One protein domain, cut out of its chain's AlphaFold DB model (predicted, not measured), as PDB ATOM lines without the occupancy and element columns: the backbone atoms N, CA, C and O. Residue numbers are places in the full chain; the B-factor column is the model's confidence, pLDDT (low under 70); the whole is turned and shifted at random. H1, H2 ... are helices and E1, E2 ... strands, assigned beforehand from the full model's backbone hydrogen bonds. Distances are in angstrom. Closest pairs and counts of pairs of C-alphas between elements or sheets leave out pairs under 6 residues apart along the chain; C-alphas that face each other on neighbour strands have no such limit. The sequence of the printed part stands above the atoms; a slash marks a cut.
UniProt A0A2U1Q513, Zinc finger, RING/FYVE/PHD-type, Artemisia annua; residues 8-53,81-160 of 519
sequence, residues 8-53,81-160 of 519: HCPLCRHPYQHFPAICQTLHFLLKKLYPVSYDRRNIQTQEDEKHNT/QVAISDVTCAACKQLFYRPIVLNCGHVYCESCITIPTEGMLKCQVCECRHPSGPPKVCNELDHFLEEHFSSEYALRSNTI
ATOM      1  N   HIS A   8      33.338  25.206 -25.454       59.00
ATOM      2  CA  HIS A   8      33.208  25.407 -26.903       59.00
ATOM      3  C   HIS A   8      33.405  24.070 -27.608       59.00
ATOM      4  O   HIS A   8      34.206  23.246 -27.158       59.00
ATOM      5  N   CYS A   9      32.644  23.825 -28.674       55.62
ATOM      6  CA  CYS A   9      32.807  22.627 -29.489       55.62
ATOM      7  C   CYS A   9      34.242  22.595 -30.040       55.62
ATOM      8  O   CYS A   9      34.677  23.590 -30.611       55.62
ATOM      9  N   PRO A  10      35.000  21.495 -29.899       50.53
ATOM     10  CA  PRO A  10      36.372  21.445 -30.401       50.53
ATOM     11  C   PRO A  10      36.452  21.517 -31.934       50.53
ATOM     12  O   PRO A  10      37.503  21.865 -32.460       50.53
ATOM     13  N   LEU A  11      35.351  21.217 -32.633       47.84
ATOM     14  CA  LEU A  11      35.268  21.251 -34.093       47.84
ATOM     15  C   LEU A  11      34.844  22.637 -34.590       47.84
ATOM     16  O   LEU A  11      35.637  23.359 -35.183       47.84
ATOM     17  N   CYS A  12      33.611  23.052 -34.289       55.78
ATOM     18  CA  CYS A  12      33.055  24.305 -34.811       55.78
ATOM     19  C   CYS A  12      33.285  25.519 -33.901       55.78
ATOM     20  O   CYS A  12      32.822  26.612 -34.207       55.78
ATOM     21  N   ARG A  13      33.936  25.338 -32.744       55.84
ATOM     22  CA  ARG A  13      34.157  26.379 -31.723       55.84
ATOM     23  C   ARG A  13      32.884  27.039 -31.198       55.84
ATOM     24  O   ARG A  13      32.981  27.997 -30.444       55.84
ATOM     25  N   HIS A  14      31.700  26.512 -31.503       49.34
ATOM     26  CA  HIS A  14      30.453  27.074 -31.004       49.34
ATOM     27  C   HIS A  14      30.360  26.909 -29.475       49.34
ATOM     28  O   HIS A  14      30.587  25.799 -28.972       49.34
ATOM     29  N   PRO A  15      30.046  27.974 -28.715       47.47
ATOM     30  CA  PRO A  15      29.898  27.884 -27.272       47.47
ATOM     31  C   PRO A  15      28.654  27.068 -26.909       47.47
ATOM     32  O   PRO A  15      27.540  27.421 -27.278       47.47
ATOM     33  N   TYR A  16      28.819  26.026 -26.102       50.25
ATOM     34  CA  TYR A  16      27.723  25.291 -25.488       50.25
ATOM     35  C   TYR A  16      27.737  25.475 -23.971       50.25
ATOM     36  O   TYR A  16      28.778  25.535 -23.307       50.25
ATOM     37  N   GLN A  17      26.538  25.604 -23.413       43.81
ATOM     38  CA  GLN A  17      26.344  25.772 -21.974       43.81
ATOM     39  C   GLN A  17      26.125  24.427 -21.273       43.81
ATOM     40  O   GLN A  17      26.325  24.332 -20.063       43.81
ATOM     41  N   HIS A  18      25.756  23.382 -22.025       52.88
ATOM     42  CA  HIS A  18      25.389  22.068 -21.496       52.88
ATOM     43  C   HIS A  18      26.049  20.969 -22.315       52.88
ATOM     44  O   HIS A  18      26.076  21.042 -23.541       52.88
ATOM     45  N   PHE A  19      26.565  19.948 -21.633       57.41
ATOM     46  CA  PHE A  19      27.037  18.751 -22.312       57.41
ATOM     47  C   PHE A  19      25.823  17.944 -22.792       57.41
ATOM     48  O   PHE A  19      24.935  17.664 -21.972       57.41
ATOM     49  N   PRO A  20      25.757  17.576 -24.084       60.72
ATOM     50  CA  PRO A  20      24.762  16.619 -24.548       60.72
ATOM     51  C   PRO A  20      24.931  15.300 -23.785       60.72
ATOM     52  O   PRO A  20      26.014  14.998 -23.272       60.72
ATOM     53  N   ALA A  21      23.854  14.523 -23.668       70.12
ATOM     54  CA  ALA A  21      23.979  13.184 -23.109       70.12
ATOM     55  C   ALA A  21      24.908  12.342 -23.995       70.12
ATOM     56  O   ALA A  21      25.007  12.556 -25.206       70.12
ATOM     57  N   ILE A  22      25.606  11.386 -23.387       77.50
ATOM     58  CA  ILE A  22      26.509  10.520 -24.139       77.50
ATOM     59  C   ILE A  22      25.665   9.592 -25.009       77.50
ATOM     60  O   ILE A  22      24.806   8.869 -24.506       77.50
ATOM     61  N   CYS A  23      25.933   9.596 -26.315       84.75
ATOM     62  CA  CYS A  23      25.383   8.608 -27.233       84.75
ATOM     63  C   CYS A  23      25.955   7.229 -26.883       84.75
ATOM     64  O   CYS A  23      27.120   6.944 -27.170       84.75
ATOM     65  N   GLN A  24      25.149   6.389 -26.229       84.25
ATOM     66  CA  GLN A  24      25.569   5.059 -25.783       84.25
ATOM     67  C   GLN A  24      25.956   4.170 -26.968       84.25
ATOM     68  O   GLN A  24      26.995   3.518 -26.927       84.25
ATOM     69  N   THR A  25      25.184   4.212 -28.058       87.12
ATOM     70  CA  THR A  25      25.487   3.481 -29.295       87.12
ATOM     71  C   THR A  25      26.894   3.798 -29.796       87.12
ATOM     72  O   THR A  25      27.702   2.892 -29.989       87.12
ATOM     73  N   LEU A  26      27.229   5.086 -29.923       87.19
ATOM     74  CA  LEU A  26      28.555   5.505 -30.374       87.19
ATOM     75  C   LEU A  26      29.648   5.135 -29.361       87.19
ATOM     76  O   LEU A  26      30.738   4.723 -29.747       87.19
ATOM     77  N   HIS A  27      29.362   5.246 -28.062       86.50
ATOM     78  CA  HIS A  27      30.290   4.860 -27.002       86.50
ATOM     79  C   HIS A  27      30.697   3.382 -27.098       86.50
ATOM     80  O   HIS A  27      31.893   3.079 -27.103       86.50
ATOM     81  N   PHE A  28      29.729   2.469 -27.211       87.06
ATOM     82  CA  PHE A  28      30.004   1.034 -27.327       87.06
ATOM     83  C   PHE A  28      30.631   0.671 -28.673       87.06
ATOM     84  O   PHE A  28      31.549  -0.149 -28.712       87.06
ATOM     85  N   LEU A  29      30.208   1.332 -29.753       88.31
ATOM     86  CA  LEU A  29      30.802   1.171 -31.076       88.31
ATOM     87  C   LEU A  29      32.299   1.514 -31.065       88.31
ATOM     88  O   LEU A  29      33.122   0.706 -31.493       88.31
ATOM     89  N   LEU A  30      32.674   2.668 -30.504       87.19
ATOM     90  CA  LEU A  30      34.074   3.087 -30.388       87.19
ATOM     91  C   LEU A  30      34.892   2.148 -29.497       87.19
ATOM     92  O   LEU A  30      36.035   1.833 -29.831       87.19
ATOM     93  N   LYS A  31      34.310   1.674 -28.388       87.75
ATOM     94  CA  LYS A  31      34.945   0.692 -27.496       87.75
ATOM     95  C   LYS A  31      35.225  -0.630 -28.216       87.75
ATOM     96  O   LYS A  31      36.269  -1.236 -27.991       87.75
ATOM     97  N   LYS A  32      34.322  -1.062 -29.102       89.19
ATOM     98  CA  LYS A  32      34.464  -2.294 -29.891       89.19
ATOM     99  C   LYS A  32      35.454  -2.144 -31.053       89.19
ATOM    100  O   LYS A  32      36.263  -3.042 -31.256       89.19
ATOM    101  N   LEU A  33      35.419  -1.017 -31.770       86.12
ATOM    102  CA  LEU A  33      36.310  -0.729 -32.905       86.12
ATOM    103  C   LEU A  33      37.758  -0.475 -32.486       86.12
ATOM    104  O   LEU A  33      38.688  -0.930 -33.148       86.12
ATOM    105  N   TYR A  34      37.958   0.259 -31.392       87.19
ATOM    106  CA  TYR A  34      39.275   0.746 -30.987       87.19
ATOM    107  C   TYR A  34      39.587   0.419 -29.522       87.19
ATOM    108  O   TYR A  34      39.928   1.332 -28.769       87.19
ATOM    109  N   PRO A  35      39.530  -0.858 -29.094       88.44
ATOM    110  CA  PRO A  35      39.613  -1.232 -27.680       88.44
ATOM    111  C   PRO A  35      40.885  -0.706 -27.005       88.44
ATOM    112  O   PRO A  35      40.817  -0.081 -25.954       88.44
ATOM    113  N   VAL A  36      42.045  -0.830 -27.660       89.31
ATOM    114  CA  VAL A  36      43.331  -0.368 -27.105       89.31
ATOM    115  C   VAL A  36      43.375   1.156 -26.928       89.31
ATOM    116  O   VAL A  36      43.835   1.661 -25.904       89.31
ATOM    117  N   SER A  37      42.931   1.916 -27.934       88.50
ATOM    118  CA  SER A  37      42.916   3.386 -27.871       88.50
ATOM    119  C   SER A  37      41.871   3.892 -26.881       88.50
ATOM    120  O   SER A  37      42.107   4.878 -26.179       88.50
ATOM    121  N   TYR A  38      40.738   3.199 -26.813       87.81
ATOM    122  CA  TYR A  38      39.657   3.473 -25.888       87.81
ATOM    123  C   TYR A  38      40.105   3.259 -24.437       87.81
ATOM    124  O   TYR A  38      39.999   4.181 -23.629       87.81
ATOM    125  N   ASP A  39      40.694   2.102 -24.120       88.44
ATOM    126  CA  ASP A  39      41.179   1.775 -22.775       88.44
ATOM    127  C   ASP A  39      42.266   2.750 -22.319       88.44
ATOM    128  O   ASP A  39      42.225   3.255 -21.198       88.44
ATOM    129  N   ARG A  40      43.190   3.112 -23.217       90.25
ATOM    130  CA  ARG A  40      44.206   4.138 -22.943       90.25
ATOM    131  C   ARG A  40      43.579   5.485 -22.578       90.25
ATOM    132  O   ARG A  40      44.011   6.120 -21.619       90.25
ATOM    133  N   ARG A  41      42.555   5.927 -23.320       87.50
ATOM    134  CA  ARG A  41      41.834   7.177 -23.030       87.50
ATOM    135  C   ARG A  41      41.067   7.093 -21.711       87.50
ATOM    136  O   ARG A  41      41.019   8.083 -20.984       87.50
ATOM    137  N   ASN A  42      40.482   5.939 -21.400       86.19
ATOM    138  CA  ASN A  42      39.790   5.705 -20.136       86.19
ATOM    139  C   ASN A  42      40.760   5.812 -18.947       86.19
ATOM    140  O   ASN A  42      40.469   6.533 -17.998       86.19
ATOM    141  N   ILE A  43      41.946   5.196 -19.036       88.25
ATOM    142  CA  ILE A  43      42.999   5.312 -18.011       88.25
ATOM    143  C   ILE A  43      43.416   6.774 -17.824       88.25
ATOM    144  O   ILE A  43      43.384   7.266 -16.699       88.25
ATOM    145  N   GLN A  44      43.713   7.491 -18.916       86.38
ATOM    146  CA  GLN A  44      44.073   8.914 -18.847       86.38
ATOM    147  C   GLN A  44      42.977   9.744 -18.166       86.38
ATOM    148  O   GLN A  44      43.256  10.569 -17.304       86.38
ATOM    149  N   THR A  45      41.716   9.497 -18.525       84.31
ATOM    150  CA  THR A  45      40.568  10.210 -17.952       84.31
ATOM    151  C   THR A  45      40.448   9.932 -16.453       84.31
ATOM    152  O   THR A  45      40.232  10.853 -15.673       84.31
ATOM    153  N   GLN A  46      40.638   8.681 -16.024       84.31
ATOM    154  CA  GLN A  46      40.628   8.309 -14.607       84.31
ATOM    155  C   GLN A  46      41.786   8.942 -13.826       84.31
ATOM    156  O   GLN A  46      41.614   9.310 -12.665       84.31
ATOM    157  N   GLU A  47      42.967   9.063 -14.428       86.50
ATOM    158  CA  GLU A  47      44.105   9.763 -13.830       86.50
ATOM    159  C   GLU A  47      43.824  11.260 -13.682       86.50
ATOM    160  O   GLU A  47      43.987  11.807 -12.589       86.50
ATOM    161  N   ASP A  48      43.298  11.903 -14.725       79.62
ATOM    162  CA  ASP A  48      42.902  13.312 -14.689       79.62
ATOM    163  C   ASP A  48      41.813  13.568 -13.631       79.62
ATOM    164  O   ASP A  48      41.856  14.567 -12.906       79.62
ATOM    165  N   GLU A  49      40.851  12.652 -13.492       83.56
ATOM    166  CA  GLU A  49      39.785  12.717 -12.487       83.56
ATOM    167  C   GLU A  49      40.307  12.584 -11.052       83.56
ATOM    168  O   GLU A  49      39.826  13.298 -10.172       83.56
ATOM    169  N   LYS A  50      41.341  11.765 -10.795       81.31
ATOM    170  CA  LYS A  50      41.985  11.699  -9.465       81.31
ATOM    171  C   LYS A  50      42.552  13.053  -9.038       81.31
ATOM    172  O   LYS A  50      42.557  13.372  -7.849       81.31
ATOM    173  N   HIS A  51      43.020  13.849  -9.996       75.69
ATOM    174  CA  HIS A  51      43.573  15.178  -9.750       75.69
ATOM    175  C   HIS A  51      42.518  16.298  -9.783       75.69
ATOM    176  O   HIS A  51      42.826  17.435  -9.415       75.69
ATOM    177  N   ASN A  52      41.268  16.013 -10.175       64.81
ATOM    178  CA  ASN A  52      40.234  17.019 -10.413       64.81
ATOM    179  C   ASN A  52      38.979  16.792  -9.553       64.81
ATOM    180  O   ASN A  52      38.178  15.900  -9.791       64.81
ATOM    181  N   THR A  53      38.724  17.669  -8.579       58.50
ATOM    182  CA  THR A  53      37.654  17.472  -7.570       58.50
ATOM    183  C   THR A  53      36.219  17.778  -8.040       58.50
ATOM    184  O   THR A  53      35.339  17.996  -7.204       58.50
ATOM    185  N   GLN A  81      34.833  -7.861 -34.721       75.19
ATOM    186  CA  GLN A  81      34.169  -7.194 -35.837       75.19
ATOM    187  C   GLN A  81      32.837  -6.585 -35.360       75.19
ATOM    188  O   GLN A  81      32.072  -7.225 -34.625       75.19
ATOM    189  N   VAL A  82      32.591  -5.318 -35.705       86.56
ATOM    190  CA  VAL A  82      31.314  -4.648 -35.416       86.56
ATOM    191  C   VAL A  82      30.206  -5.397 -36.140       86.56
ATOM    192  O   VAL A  82      30.362  -5.778 -37.296       86.56
ATOM    193  N   ALA A  83      29.105  -5.642 -35.440       90.69
ATOM    194  CA  ALA A  83      27.949  -6.329 -35.983       90.69
ATOM    195  C   ALA A  83      26.825  -5.323 -36.243       90.69
ATOM    196  O   ALA A  83      26.744  -4.286 -35.589       90.69
ATOM    197  N   ILE A  84      25.902  -5.667 -37.142       89.56
ATOM    198  CA  ILE A  84      24.721  -4.841 -37.445       89.56
ATOM    199  C   ILE A  84      23.903  -4.543 -36.180       89.56
ATOM    200  O   ILE A  84      23.364  -3.449 -36.044       89.56
ATOM    201  N   SER A  85      23.860  -5.480 -35.224       90.75
ATOM    202  CA  SER A  85      23.193  -5.309 -33.925       90.75
ATOM    203  C   SER A  85      23.725  -4.130 -33.103       90.75
ATOM    204  O   SER A  85      23.011  -3.626 -32.243       90.75
ATOM    205  N   ASP A  86      24.958  -3.685 -33.356       90.25
ATOM    206  CA  ASP A  86      25.572  -2.554 -32.655       90.25
ATOM    207  C   ASP A  86      25.100  -1.199 -33.221       90.25
ATOM    208  O   ASP A  86      25.326  -0.158 -32.605       90.25
ATOM    209  N   VAL A  87      24.450  -1.198 -34.391       93.06
ATOM    210  CA  VAL A  87      24.087  -0.002 -35.168       93.06
ATOM    211  C   VAL A  87      22.641  -0.055 -35.679       93.06
ATOM    212  O   VAL A  87      22.347   0.204 -36.849       93.06
ATOM    213  N   THR A  88      21.711  -0.399 -34.784       94.81
ATOM    214  CA  THR A  88      20.279  -0.490 -35.104       94.81
ATOM    215  C   THR A  88      19.448   0.676 -34.581       94.81
ATOM    216  O   THR A  88      19.603   1.110 -33.440       94.81
ATOM    217  N   CYS A  89      18.474   1.104 -35.383       94.06
ATOM    218  CA  CYS A  89      17.469   2.107 -35.044       94.06
ATOM    219  C   CYS A  89      16.659   1.735 -33.800       94.06
ATOM    220  O   CYS A  89      16.084   0.648 -33.725       94.06
ATOM    221  N   ALA A  90      16.518   2.677 -32.863       91.31
ATOM    222  CA  ALA A  90      15.717   2.471 -31.660       91.31
ATOM    223  C   ALA A  90      14.231   2.178 -31.951       91.31
ATOM    224  O   ALA A  90      13.614   1.445 -31.179       91.31
ATOM    225  N   ALA A  91      13.683   2.688 -33.059       91.88
ATOM    226  CA  ALA A  91      12.292   2.471 -33.461       91.88
ATOM    227  C   ALA A  91      12.108   1.198 -34.308       91.88
ATOM    228  O   ALA A  91      11.429   0.269 -33.882       91.88
ATOM    229  N   CYS A  92      12.732   1.117 -35.491       93.31
ATOM    230  CA  CYS A  92      12.495   0.002 -36.418       93.31
ATOM    231  C   CYS A  92      13.373  -1.235 -36.176       93.31
ATOM    232  O   CYS A  92      13.177  -2.243 -36.853       93.31
ATOM    233  N   LYS A  93      14.339  -1.163 -35.244       93.06
ATOM    234  CA  LYS A  93      15.270  -2.248 -34.870       93.06
ATOM    235  C   LYS A  93      16.107  -2.818 -36.026       93.06
ATOM    236  O   LYS A  93      16.678  -3.895 -35.907       93.06
ATOM    237  N   GLN A  94      16.202  -2.090 -37.135       94.12
ATOM    238  CA  GLN A  94      17.015  -2.428 -38.307       94.12
ATOM    239  C   GLN A  94      18.261  -1.543 -38.369       94.12
ATOM    240  O   GLN A  94      18.325  -0.541 -37.653       94.12
ATOM    241  N   LEU A  95      19.219  -1.892 -39.238       95.50
ATOM    242  CA  LEU A  95      20.397  -1.070 -39.539       95.50
ATOM    243  C   LEU A  95      19.987   0.398 -39.744       95.50
ATOM    244  O   LEU A  95      18.996   0.683 -40.433       95.50
ATOM    245  N   PHE A  96      20.728   1.311 -39.115       95.62
ATOM    246  CA  PHE A  96      20.536   2.742 -39.315       95.62
ATOM    247  C   PHE A  96      20.590   3.106 -40.805       95.62
ATOM    248  O   PHE A  96      21.408   2.595 -41.561       95.62
ATOM    249  N   TYR A  97      19.723   4.029 -41.204       95.00
ATOM    250  CA  TYR A  97      19.719   4.653 -42.522       95.00
ATOM    251  C   TYR A  97      19.450   6.131 -42.302       95.00
ATOM    252  O   TYR A  97      18.441   6.448 -41.656       95.00
ATOM    253  N   ARG A  98      20.367   6.996 -42.749       93.81
ATOM    254  CA  ARG A  98      20.375   8.430 -42.433       93.81
ATOM    255  C   ARG A  98      20.146   8.675 -40.929       93.81
ATOM    256  O   ARG A  98      19.067   9.115 -40.521       93.81
ATOM    257  N   PRO A  99      21.098   8.279 -40.063       95.06
ATOM    258  CA  PRO A  99      20.904   8.250 -38.620       95.06
ATOM    259  C   PRO A  99      20.779   9.650 -38.019       95.06
ATOM    260  O   PRO A  99      21.579  10.534 -38.298       95.06
ATOM    261  N   ILE A 100      19.839   9.820 -37.100       91.19
ATOM    262  CA  ILE A 100      19.626  11.026 -36.305       91.19
ATOM    263  C   ILE A 100      19.948  10.726 -34.845       91.19
ATOM    264  O   ILE A 100      19.398   9.784 -34.273       91.19
ATOM    265  N   VAL A 101      20.780  11.563 -34.219       88.44
ATOM    266  CA  VAL A 101      21.128  11.465 -32.794       88.44
ATOM    267  C   VAL A 101      20.383  12.542 -32.008       88.44
ATOM    268  O   VAL A 101      20.604  13.736 -32.203       88.44
ATOM    269  N   LEU A 102      19.513  12.133 -31.084       83.19
ATOM    270  CA  LEU A 102      18.832  13.071 -30.193       83.19
ATOM    271  C   LEU A 102      19.780  13.586 -29.102       83.19
ATOM    272  O   LEU A 102      20.751  12.933 -28.732       83.19
ATOM    273  N   ASN A 103      19.452  14.726 -28.496       73.56
ATOM    274  CA  ASN A 103      20.165  15.306 -27.344       73.56
ATOM    275  C   ASN A 103      20.302  14.358 -26.137       73.56
ATOM    276  O   ASN A 103      21.191  14.552 -25.307       73.56
ATOM    277  N   CYS A 104      19.405  13.374 -26.016       75.56
ATOM    278  CA  CYS A 104      19.466  12.322 -25.006       75.56
ATOM    279  C   CYS A 104      20.417  11.170 -25.379       75.56
ATOM    280  O   CYS A 104      20.609  10.269 -24.572       75.56
ATOM    281  N   GLY A 105      21.020  11.201 -26.571       82.00
ATOM    282  CA  GLY A 105      21.984  10.218 -27.060       82.00
ATOM    283  C   GLY A 105      21.372   9.023 -27.795       82.00
ATOM    284  O   GLY A 105      22.121   8.211 -28.331       82.00
ATOM    285  N   HIS A 106      20.042   8.897 -27.851       88.56
ATOM    286  CA  HIS A 106      19.380   7.836 -28.616       88.56
ATOM    287  C   HIS A 106      19.382   8.129 -30.115       88.56
ATOM    288  O   HIS A 106      19.194   9.278 -30.527       88.56
ATOM    289  N   VAL A 107      19.547   7.073 -30.914       93.25
ATOM    290  CA  VAL A 107      19.718   7.160 -32.368       93.25
ATOM    291  C   VAL A 107      18.548   6.496 -33.103       93.25
ATOM    292  O   VAL A 107      18.121   5.391 -32.758       93.25
ATOM    293  N   TYR A 108      18.037   7.173 -34.128       94.62
ATOM    294  CA  TYR A 108      16.922   6.732 -34.977       94.62
ATOM    295  C   TYR A 108      17.306   6.862 -36.455       94.62
ATOM    296  O   TYR A 108      18.222   7.603 -36.780       94.62
ATOM    297  N   CYS A 109      16.605   6.183 -37.363       94.56
ATOM    298  CA  CYS A 109      16.629   6.569 -38.781       94.56
ATOM    299  C   CYS A 109      15.841   7.872 -38.969       94.56
ATOM    300  O   CYS A 109      14.824   8.054 -38.296       94.56
ATOM    301  N   GLU A 110      16.234   8.706 -39.932       92.06
ATOM    302  CA  GLU A 110      15.504   9.929 -40.305       92.06
ATOM    303  C   GLU A 110      14.020   9.662 -40.582       92.06
ATOM    304  O   GLU A 110      13.154  10.324 -40.021       92.06
ATOM    305  N   SER A 111      13.705   8.612 -41.342       90.38
ATOM    306  CA  SER A 111      12.321   8.243 -41.663       90.38
ATOM    307  C   SER A 111      11.544   7.591 -40.513       90.38
ATOM    308  O   SER A 111      10.334   7.410 -40.614       90.38
ATOM    309  N   CYS A 112      12.216   7.191 -39.428       90.88
ATOM    310  CA  CYS A 112      11.584   6.492 -38.303       90.88
ATOM    311  C   CYS A 112      11.191   7.421 -37.153       90.88
ATOM    312  O   CYS A 112      10.528   6.970 -36.220       90.88
ATOM    313  N   ILE A 113      11.621   8.684 -37.181       85.25
ATOM    314  CA  ILE A 113      11.260   9.646 -36.150       85.25
ATOM    315  C   ILE A 113      10.054  10.468 -36.602       85.25
ATOM    316  O   ILE A 113      10.074  11.123 -37.638       85.25
ATOM    317  N   THR A 114       8.976  10.428 -35.822       79.12
ATOM    318  CA  THR A 114       7.795  11.254 -36.089       79.12
ATOM    319  C   THR A 114       7.974  12.600 -35.405       79.12
ATOM    320  O   THR A 114       8.016  12.673 -34.176       79.12
ATOM    321  N   ILE A 115       8.086  13.665 -36.196       72.50
ATOM    322  CA  ILE A 115       8.160  15.040 -35.697       72.50
ATOM    323  C   ILE A 115       6.720  15.576 -35.633       72.50
ATOM    324  O   ILE A 115       6.079  15.674 -36.679       72.50
ATOM    325  N   PRO A 116       6.172  15.882 -34.441       70.62
ATOM    326  CA  PRO A 116       4.835  16.458 -34.333       70.62
ATOM    327  C   PRO A 116       4.770  17.817 -35.042       70.62
ATOM    328  O   PRO A 116       5.684  18.626 -34.892       70.62
ATOM    329  N   THR A 117       3.686  18.088 -35.774       57.09
ATOM    330  CA  THR A 117       3.427  19.398 -36.406       57.09
ATOM    331  C   THR A 117       3.236  20.510 -35.374       57.09
ATOM    332  O   THR A 117       3.614  21.653 -35.614       57.09
ATOM    333  N   GLU A 118       2.710  20.161 -34.198       53.53
ATOM    334  CA  GLU A 118       2.608  21.023 -33.025       53.53
ATOM    335  C   GLU A 118       3.187  20.290 -31.808       53.53
ATOM    336  O   GLU A 118       2.713  19.223 -31.411       53.53
ATOM    337  N   GLY A 119       4.234  20.857 -31.204       59.88
ATOM    338  CA  GLY A 119       4.801  20.375 -29.947       59.88
ATOM    339  C   GLY A 119       6.255  19.911 -30.022       59.88
ATOM    340  O   GLY A 119       6.978  20.117 -30.990       59.88
ATOM    341  N   MET A 120       6.701  19.317 -28.917       67.44
ATOM    342  CA  MET A 120       8.092  18.937 -28.686       67.44
ATOM    343  C   MET A 120       8.321  17.467 -29.000       67.44
ATOM    344  O   MET A 120       7.704  16.610 -28.363       67.44
ATOM    345  N   LEU A 121       9.258  17.179 -29.906       78.12
ATOM    346  CA  LEU A 121       9.734  15.819 -30.150       78.12
ATOM    347  C   LEU A 121      10.190  15.191 -28.827       78.12
ATOM    348  O   LEU A 121      11.026  15.747 -28.111       78.12
ATOM    349  N   LYS A 122       9.637  14.025 -28.499       80.75
ATOM    350  CA  LYS A 122      10.048  13.224 -27.345       80.75
ATOM    351  C   LYS A 122      10.732  11.959 -27.826       80.75
ATOM    352  O   LYS A 122      10.263  11.300 -28.750       80.75
ATOM    353  N   CYS A 123      11.833  11.612 -27.175       82.00
ATOM    354  CA  CYS A 123      12.495  10.338 -27.395       82.00
ATOM    355  C   CYS A 123      11.550   9.187 -27.020       82.00
ATOM    356  O   CYS A 123      11.032   9.169 -25.911       82.00
ATOM    357  N   GLN A 124      11.367   8.200 -27.894       84.38
ATOM    358  CA  GLN A 124      10.504   7.044 -27.616       84.38
ATOM    359  C   GLN A 124      11.127   6.051 -26.621       84.38
ATOM    360  O   GLN A 124      10.427   5.200 -26.091       84.38
ATOM    361  N   VAL A 125      12.436   6.157 -26.366       83.94
ATOM    362  CA  VAL A 125      13.149   5.284 -25.419       83.94
ATOM    363  C   VAL A 125      13.115   5.844 -23.998       83.94
ATOM    364  O   VAL A 125      12.877   5.105 -23.053       83.94
ATOM    365  N   CYS A 126      13.363   7.147 -23.831       75.31
ATOM    366  CA  CYS A 126      13.511   7.763 -22.507       75.31
ATOM    367  C   CYS A 126      12.574   8.947 -22.249       75.31
ATOM    368  O   CYS A 126      12.765   9.668 -21.274       75.31
ATOM    369  N   GLU A 127      11.635   9.220 -23.157       76.38
ATOM    370  CA  GLU A 127      10.642  10.311 -23.094       76.38
ATOM    371  C   GLU A 127      11.216  11.732 -23.008       76.38
ATOM    372  O   GLU A 127      10.486  12.728 -22.940       76.38
ATOM    373  N   CYS A 128      12.540  11.850 -23.075       69.31
ATOM    374  CA  CYS A 128      13.240  13.114 -22.994       69.31
ATOM    375  C   CYS A 128      12.841  14.011 -24.155       69.31
ATOM    376  O   CYS A 128      12.842  13.594 -25.316       69.31
ATOM    377  N   ARG A 129      12.533  15.263 -23.825       71.69
ATOM    378  CA  ARG A 129      12.203  16.286 -24.811       71.69
ATOM    379  C   ARG A 129      13.467  16.672 -25.578       71.69
ATOM    380  O   ARG A 129      14.480  17.019 -24.964       71.69
ATOM    381  N   HIS A 130      13.387  16.623 -26.900       68.94
ATOM    382  CA  HIS A 130      14.441  17.082 -27.783       68.94
ATOM    383  C   HIS A 130      14.389  18.610 -27.904       68.94
ATOM    384  O   HIS A 130      13.356  19.147 -28.305       68.94
ATOM    385  N   PRO A 131      15.451  19.337 -27.517       57.19
ATOM    386  CA  PRO A 131      15.510  20.772 -27.663       57.19
ATOM    387  C   PRO A 131      15.685  21.108 -29.147       57.19
ATOM    388  O   PRO A 131      16.737  20.861 -29.719       57.19
ATOM    389  N   SER A 132      14.632  21.702 -29.704       54.38
ATOM    390  CA  SER A 132      14.599  22.465 -30.955       54.38
ATOM    391  C   SER A 132      14.762  21.771 -32.300       54.38
ATOM    392  O   SER A 132      15.698  21.020 -32.529       54.38
ATOM    393  N   GLY A 133      13.896  22.203 -33.229       57.53
ATOM    394  CA  GLY A 133      13.984  21.947 -34.667       57.53
ATOM    395  C   GLY A 133      13.809  20.481 -35.076       57.53
ATOM    396  O   GLY A 133      13.830  19.580 -34.234       57.53
ATOM    397  N   PRO A 134      13.623  20.218 -36.378       65.31
ATOM    398  CA  PRO A 134      13.795  18.874 -36.899       65.31
ATOM    399  C   PRO A 134      15.260  18.454 -36.670       65.31
ATOM    400  O   PRO A 134      16.178  19.177 -37.076       65.31
ATOM    401  N   PRO A 135      15.513  17.334 -35.975       77.12
ATOM    402  CA  PRO A 135      16.874  16.894 -35.718       77.12
ATOM    403  C   PRO A 135      17.560  16.509 -37.037       77.12
ATOM    404  O   PRO A 135      16.929  15.978 -37.947       77.12
ATOM    405  N   LYS A 136      18.858  16.805 -37.152       82.44
ATOM    406  CA  LYS A 136      19.625  16.581 -38.386       82.44
ATOM    407  C   LYS A 136      20.270  15.197 -38.411       82.44
ATOM    408  O   LYS A 136      20.571  14.617 -37.364       82.44
ATOM    409  N   VAL A 137      20.527  14.709 -39.622       89.12
ATOM    410  CA  VAL A 137      21.310  13.493 -39.858       89.12
ATOM    411  C   VAL A 137      22.749  13.693 -39.372       89.12
ATOM    412  O   VAL A 137      23.364  14.735 -39.592       89.12
ATOM    413  N   CYS A 138      23.276  12.688 -38.678       89.62
ATOM    414  CA  CYS A 138      24.664  12.603 -38.249       89.62
ATOM    415  C   CYS A 138      25.499  12.019 -39.388       89.62
ATOM    416  O   CYS A 138      25.605  10.800 -39.529       89.62
ATOM    417  N   ASN A 139      26.086  12.900 -40.196       86.81
ATOM    418  CA  ASN A 139      26.825  12.525 -41.400       86.81
ATOM    419  C   ASN A 139      28.037  11.634 -41.104       86.81
ATOM    420  O   ASN A 139      28.344  10.760 -41.906       86.81
ATOM    421  N   GLU A 140      28.714  11.816 -39.968       88.00
ATOM    422  CA  GLU A 140      29.855  10.977 -39.582       88.00
ATOM    423  C   GLU A 140      29.432   9.529 -39.331       88.00
ATOM    424  O   GLU A 140      30.131   8.599 -39.730       88.00
ATOM    425  N   LEU A 141      28.279   9.329 -38.684       89.50
ATOM    426  CA  LEU A 141      27.730   7.993 -38.487       89.50
ATOM    427  C   LEU A 141      27.176   7.432 -39.799       89.50
ATOM    428  O   LEU A 141      27.303   6.238 -40.031       89.50
ATOM    429  N   ASP A 142      26.604   8.273 -40.661       93.56
ATOM    430  CA  ASP A 142      26.108   7.862 -41.977       93.56
ATOM    431  C   ASP A 142      27.238   7.328 -42.872       93.56
ATOM    432  O   ASP A 142      27.176   6.186 -43.319       93.56
ATOM    433  N   HIS A 143      28.335   8.083 -43.015       91.56
ATOM    434  CA  HIS A 143      29.519   7.651 -43.770       91.56
ATOM    435  C   HIS A 143      30.140   6.381 -43.182       91.56
ATOM    436  O   HIS A 143      30.522   5.477 -43.919       91.56
ATOM    437  N   PHE A 144      30.208   6.274 -41.849       92.81
ATOM    438  CA  PHE A 144      30.682   5.054 -41.194       92.81
ATOM    439  C   PHE A 144      29.849   3.828 -41.605       92.81
ATOM    440  O   PHE A 144      30.400   2.749 -41.823       92.81
ATOM    441  N   LEU A 145      28.525   3.973 -41.717       94.69
ATOM    442  CA  LEU A 145      27.641   2.880 -42.124       94.69
ATOM    443  C   LEU A 145      27.822   2.526 -43.603       94.69
ATOM    444  O   LEU A 145      27.852   1.341 -43.933       94.69
ATOM    445  N   GLU A 146      27.987   3.525 -44.471       93.75
ATOM    446  CA  GLU A 146      28.285   3.316 -45.892       93.75
ATOM    447  C   GLU A 146      29.613   2.580 -46.097       93.75
ATOM    448  O   GLU A 146      29.698   1.681 -46.932       93.75
ATOM    449  N   GLU A 147      30.639   2.909 -45.313       93.12
ATOM    450  CA  GLU A 147      31.964   2.298 -45.422       93.12
ATOM    451  C   GLU A 147      31.994   0.873 -44.844       93.12
ATOM    452  O   GLU A 147      32.463  -0.063 -45.496       93.12
ATOM    453  N   HIS A 148      31.467   0.679 -43.631       90.69
ATOM    454  CA  HIS A 148      31.602  -0.586 -42.901       90.69
ATOM    455  C   HIS A 148      30.471  -1.593 -43.152       90.69
ATOM    456  O   HIS A 148      30.669  -2.784 -42.905       90.69
ATOM    457  N   PHE A 149      29.314  -1.147 -43.649       94.19
ATOM    458  CA  PHE A 149      28.134  -1.976 -43.931       94.19
ATOM    459  C   PHE A 149      27.563  -1.697 -45.330       94.19
ATOM    460  O   PHE A 149      26.350  -1.725 -45.522       94.19
ATOM    461  N   SER A 150      28.428  -1.409 -46.310       94.38
ATOM    462  CA  SER A 150      28.049  -0.962 -47.665       94.38
ATOM    463  C   SER A 150      26.915  -1.766 -48.312       94.38
ATOM    464  O   SER A 150      25.958  -1.187 -48.828       94.38
ATOM    465  N   SER A 151      26.988  -3.101 -48.275       93.69
ATOM    466  CA  SER A 151      26.009  -3.967 -48.938       93.69
ATOM    467  C   SER A 151      24.642  -3.941 -48.246       93.69
ATOM    468  O   SER A 151      23.603  -3.802 -48.895       93.69
ATOM    469  N   GLU A 152      24.638  -3.999 -46.918       95.62
ATOM    470  CA  GLU A 152      23.447  -3.990 -46.080       95.62
ATOM    471  C   GLU A 152      22.807  -2.603 -46.032       95.62
ATOM    472  O   GLU A 152      21.580  -2.490 -46.058       95.62
ATOM    473  N   TYR A 153      23.622  -1.547 -46.035       95.25
ATOM    474  CA  TYR A 153      23.178  -0.159 -46.105       95.25
ATOM    475  C   TYR A 153      22.527   0.147 -47.462       95.25
ATOM    476  O   TYR A 153      21.427   0.700 -47.503       95.25
ATOM    477  N   ALA A 154      23.121  -0.307 -48.573       94.12
ATOM    478  CA  ALA A 154      22.522  -0.184 -49.905       94.12
ATOM    479  C   ALA A 154      21.194  -0.952 -50.015       94.12
ATOM    480  O   ALA A 154      20.201  -0.424 -50.521       94.12
ATOM    481  N   LEU A 155      21.131  -2.182 -49.488       93.94
ATOM    482  CA  LEU A 155      19.883  -2.953 -49.441       93.94
ATOM    483  C   LEU A 155      18.810  -2.235 -48.610       93.94
ATOM    484  O   LEU A 155      17.636  -2.186 -48.998       93.94
ATOM    485  N   ARG A 156      19.213  -1.652 -47.476       93.69
ATOM    486  CA  ARG A 156      18.330  -0.884 -46.598       93.69
ATOM    487  C   ARG A 156      17.780   0.356 -47.301       93.69
ATOM    488  O   ARG A 156      16.573   0.581 -47.226       93.69
ATOM    489  N   SER A 157      18.625   1.097 -48.019       92.38
ATOM    490  CA  SER A 157      18.240   2.258 -48.833       92.38
ATOM    491  C   SER A 157      17.182   1.893 -49.878       92.38
ATOM    492  O   SER A 157      16.099   2.481 -49.889       92.38
ATOM    493  N   ASN A 158      17.430   0.837 -50.662       91.38
ATOM    494  CA  ASN A 158      16.498   0.359 -51.688       91.38
ATOM    495  C   ASN A 158      15.142  -0.051 -51.091       91.38
ATOM    496  O   ASN A 158      14.090   0.272 -51.635       91.38
ATOM    497  N   THR A 159      15.155  -0.741 -49.945       90.19
ATOM    498  CA  THR A 159      13.925  -1.161 -49.253       90.19
ATOM    499  C   THR A 159      13.098   0.044 -48.799       90.19
ATOM    500  O   THR A 159      11.874   0.033 -48.897       90.19
ATOM    501  N   ILE A 160      13.756   1.095 -48.302       87.56
ATOM    502  CA  ILE A 160      13.080   2.319 -47.860       87.56
ATOM    503  C   ILE A 160      12.483   3.074 -49.054       87.56
ATOM    504  O   ILE A 160      11.328   3.484 -48.965       87.56
TER     505      ILE A 160
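AT A GLANCE: This is residues 8 to 53 and 81 to 160 of the 519 residues of the protein "Zinc finger, RING/FYVE/PHD-type" of Artemisia annua (UniProt A0A2U1Q513). A tiny two-strand hairpin, E1 and E2, sits among long loops, with two helical corners: H3 and H4 make a V with H3 beside E1, and H1 and H2 make another V, from which residues 40 to 53, of which 40 to 51 belong to H2, stick out as an arm. Residues 10 to 15 also stick out, near the beginning of the printed part. The printed part has 126 residues with four named helices and two named strands, in the order H1 H2 E1 E2 H3 H4; the sheet, order E1 - E2, is antiparallel. The class is mostly helix, though named elements hold 54 residues, under half. The whole is only just compact, close to loose, with a radius of gyration of the C-alphas of 16.5 A, and spans 50 by 39 by 27 A.

IN THESE COORDINATES: E1 is residues 99 to 101, with C-alpha 99 at (20.904, 8.250, -38.620), and E2 is residues 107 to 109. H3, residues 139 to 148, measures 14.0 A from first to last C-alpha. H4, residues 150 to 160, measures 15.3 A and ends with C-alpha 160 at (13.080, 2.319, -47.860). H1, residues 24 to 33, begins with C-alpha 24 at (25.569, 5.059, -25.783) and measures 14.1 A. H2, residues 35 to 51, is the longest helix, 24.6 A.

HOW THE PARTS SIT: E1 and E2 form a hairpin, antiparallel at 147 degrees between their directions. N 100 and O 108 are 2.8 A apart and N 108 and O 100 are 2.9 A apart, both within hydrogen-bond range. The closest C-alphas of E1 and H3, those of Pro 99 and Asp 142, are 6.2 A apart. H3 and H4 only just touch, only at the corner by their link, with 3 pairs of C-alphas within 8 A; the closest are those of Glu 146 and Tyr 153, 6.2 A apart. Their lines stand at a steep tilt of 62 degrees, opposite ways. The closest C-alphas of H1 and E2, those of Thr 25 and Val 107, are 7.5 A apart. H1 and H2 only just touch, only at the corner by their link, with 3 pairs of C-alphas within 8 A; H2 does so with residues 38 to 39 alone. Their closest C-alphas, those of Lys 31 and Tyr 38, are 5.7 A apart, and their lines stand at a steep tilt of 60 degrees, opposite ways. Among the pairs that are apart are H1 and H3, and H2 and H4. In H1, H2, H3 and H4 every O i to N i+4 pair is within hydrogen-bond range.

THE WHOLE: The two C-alphas farthest apart, those of His 51 and Asn 158, are 52.1 A apart. Residues 54 to 80 are not printed, and C-alphas 53 and 81 are 37.7 A apart across this cut. The link from E2 to H3, 29 residues, is long. The mean pLDDT of the printed part is 81.4; it is under 70 at residues 8 to 20, 52 to 53, 117 to 120, 128 and 130 to 134.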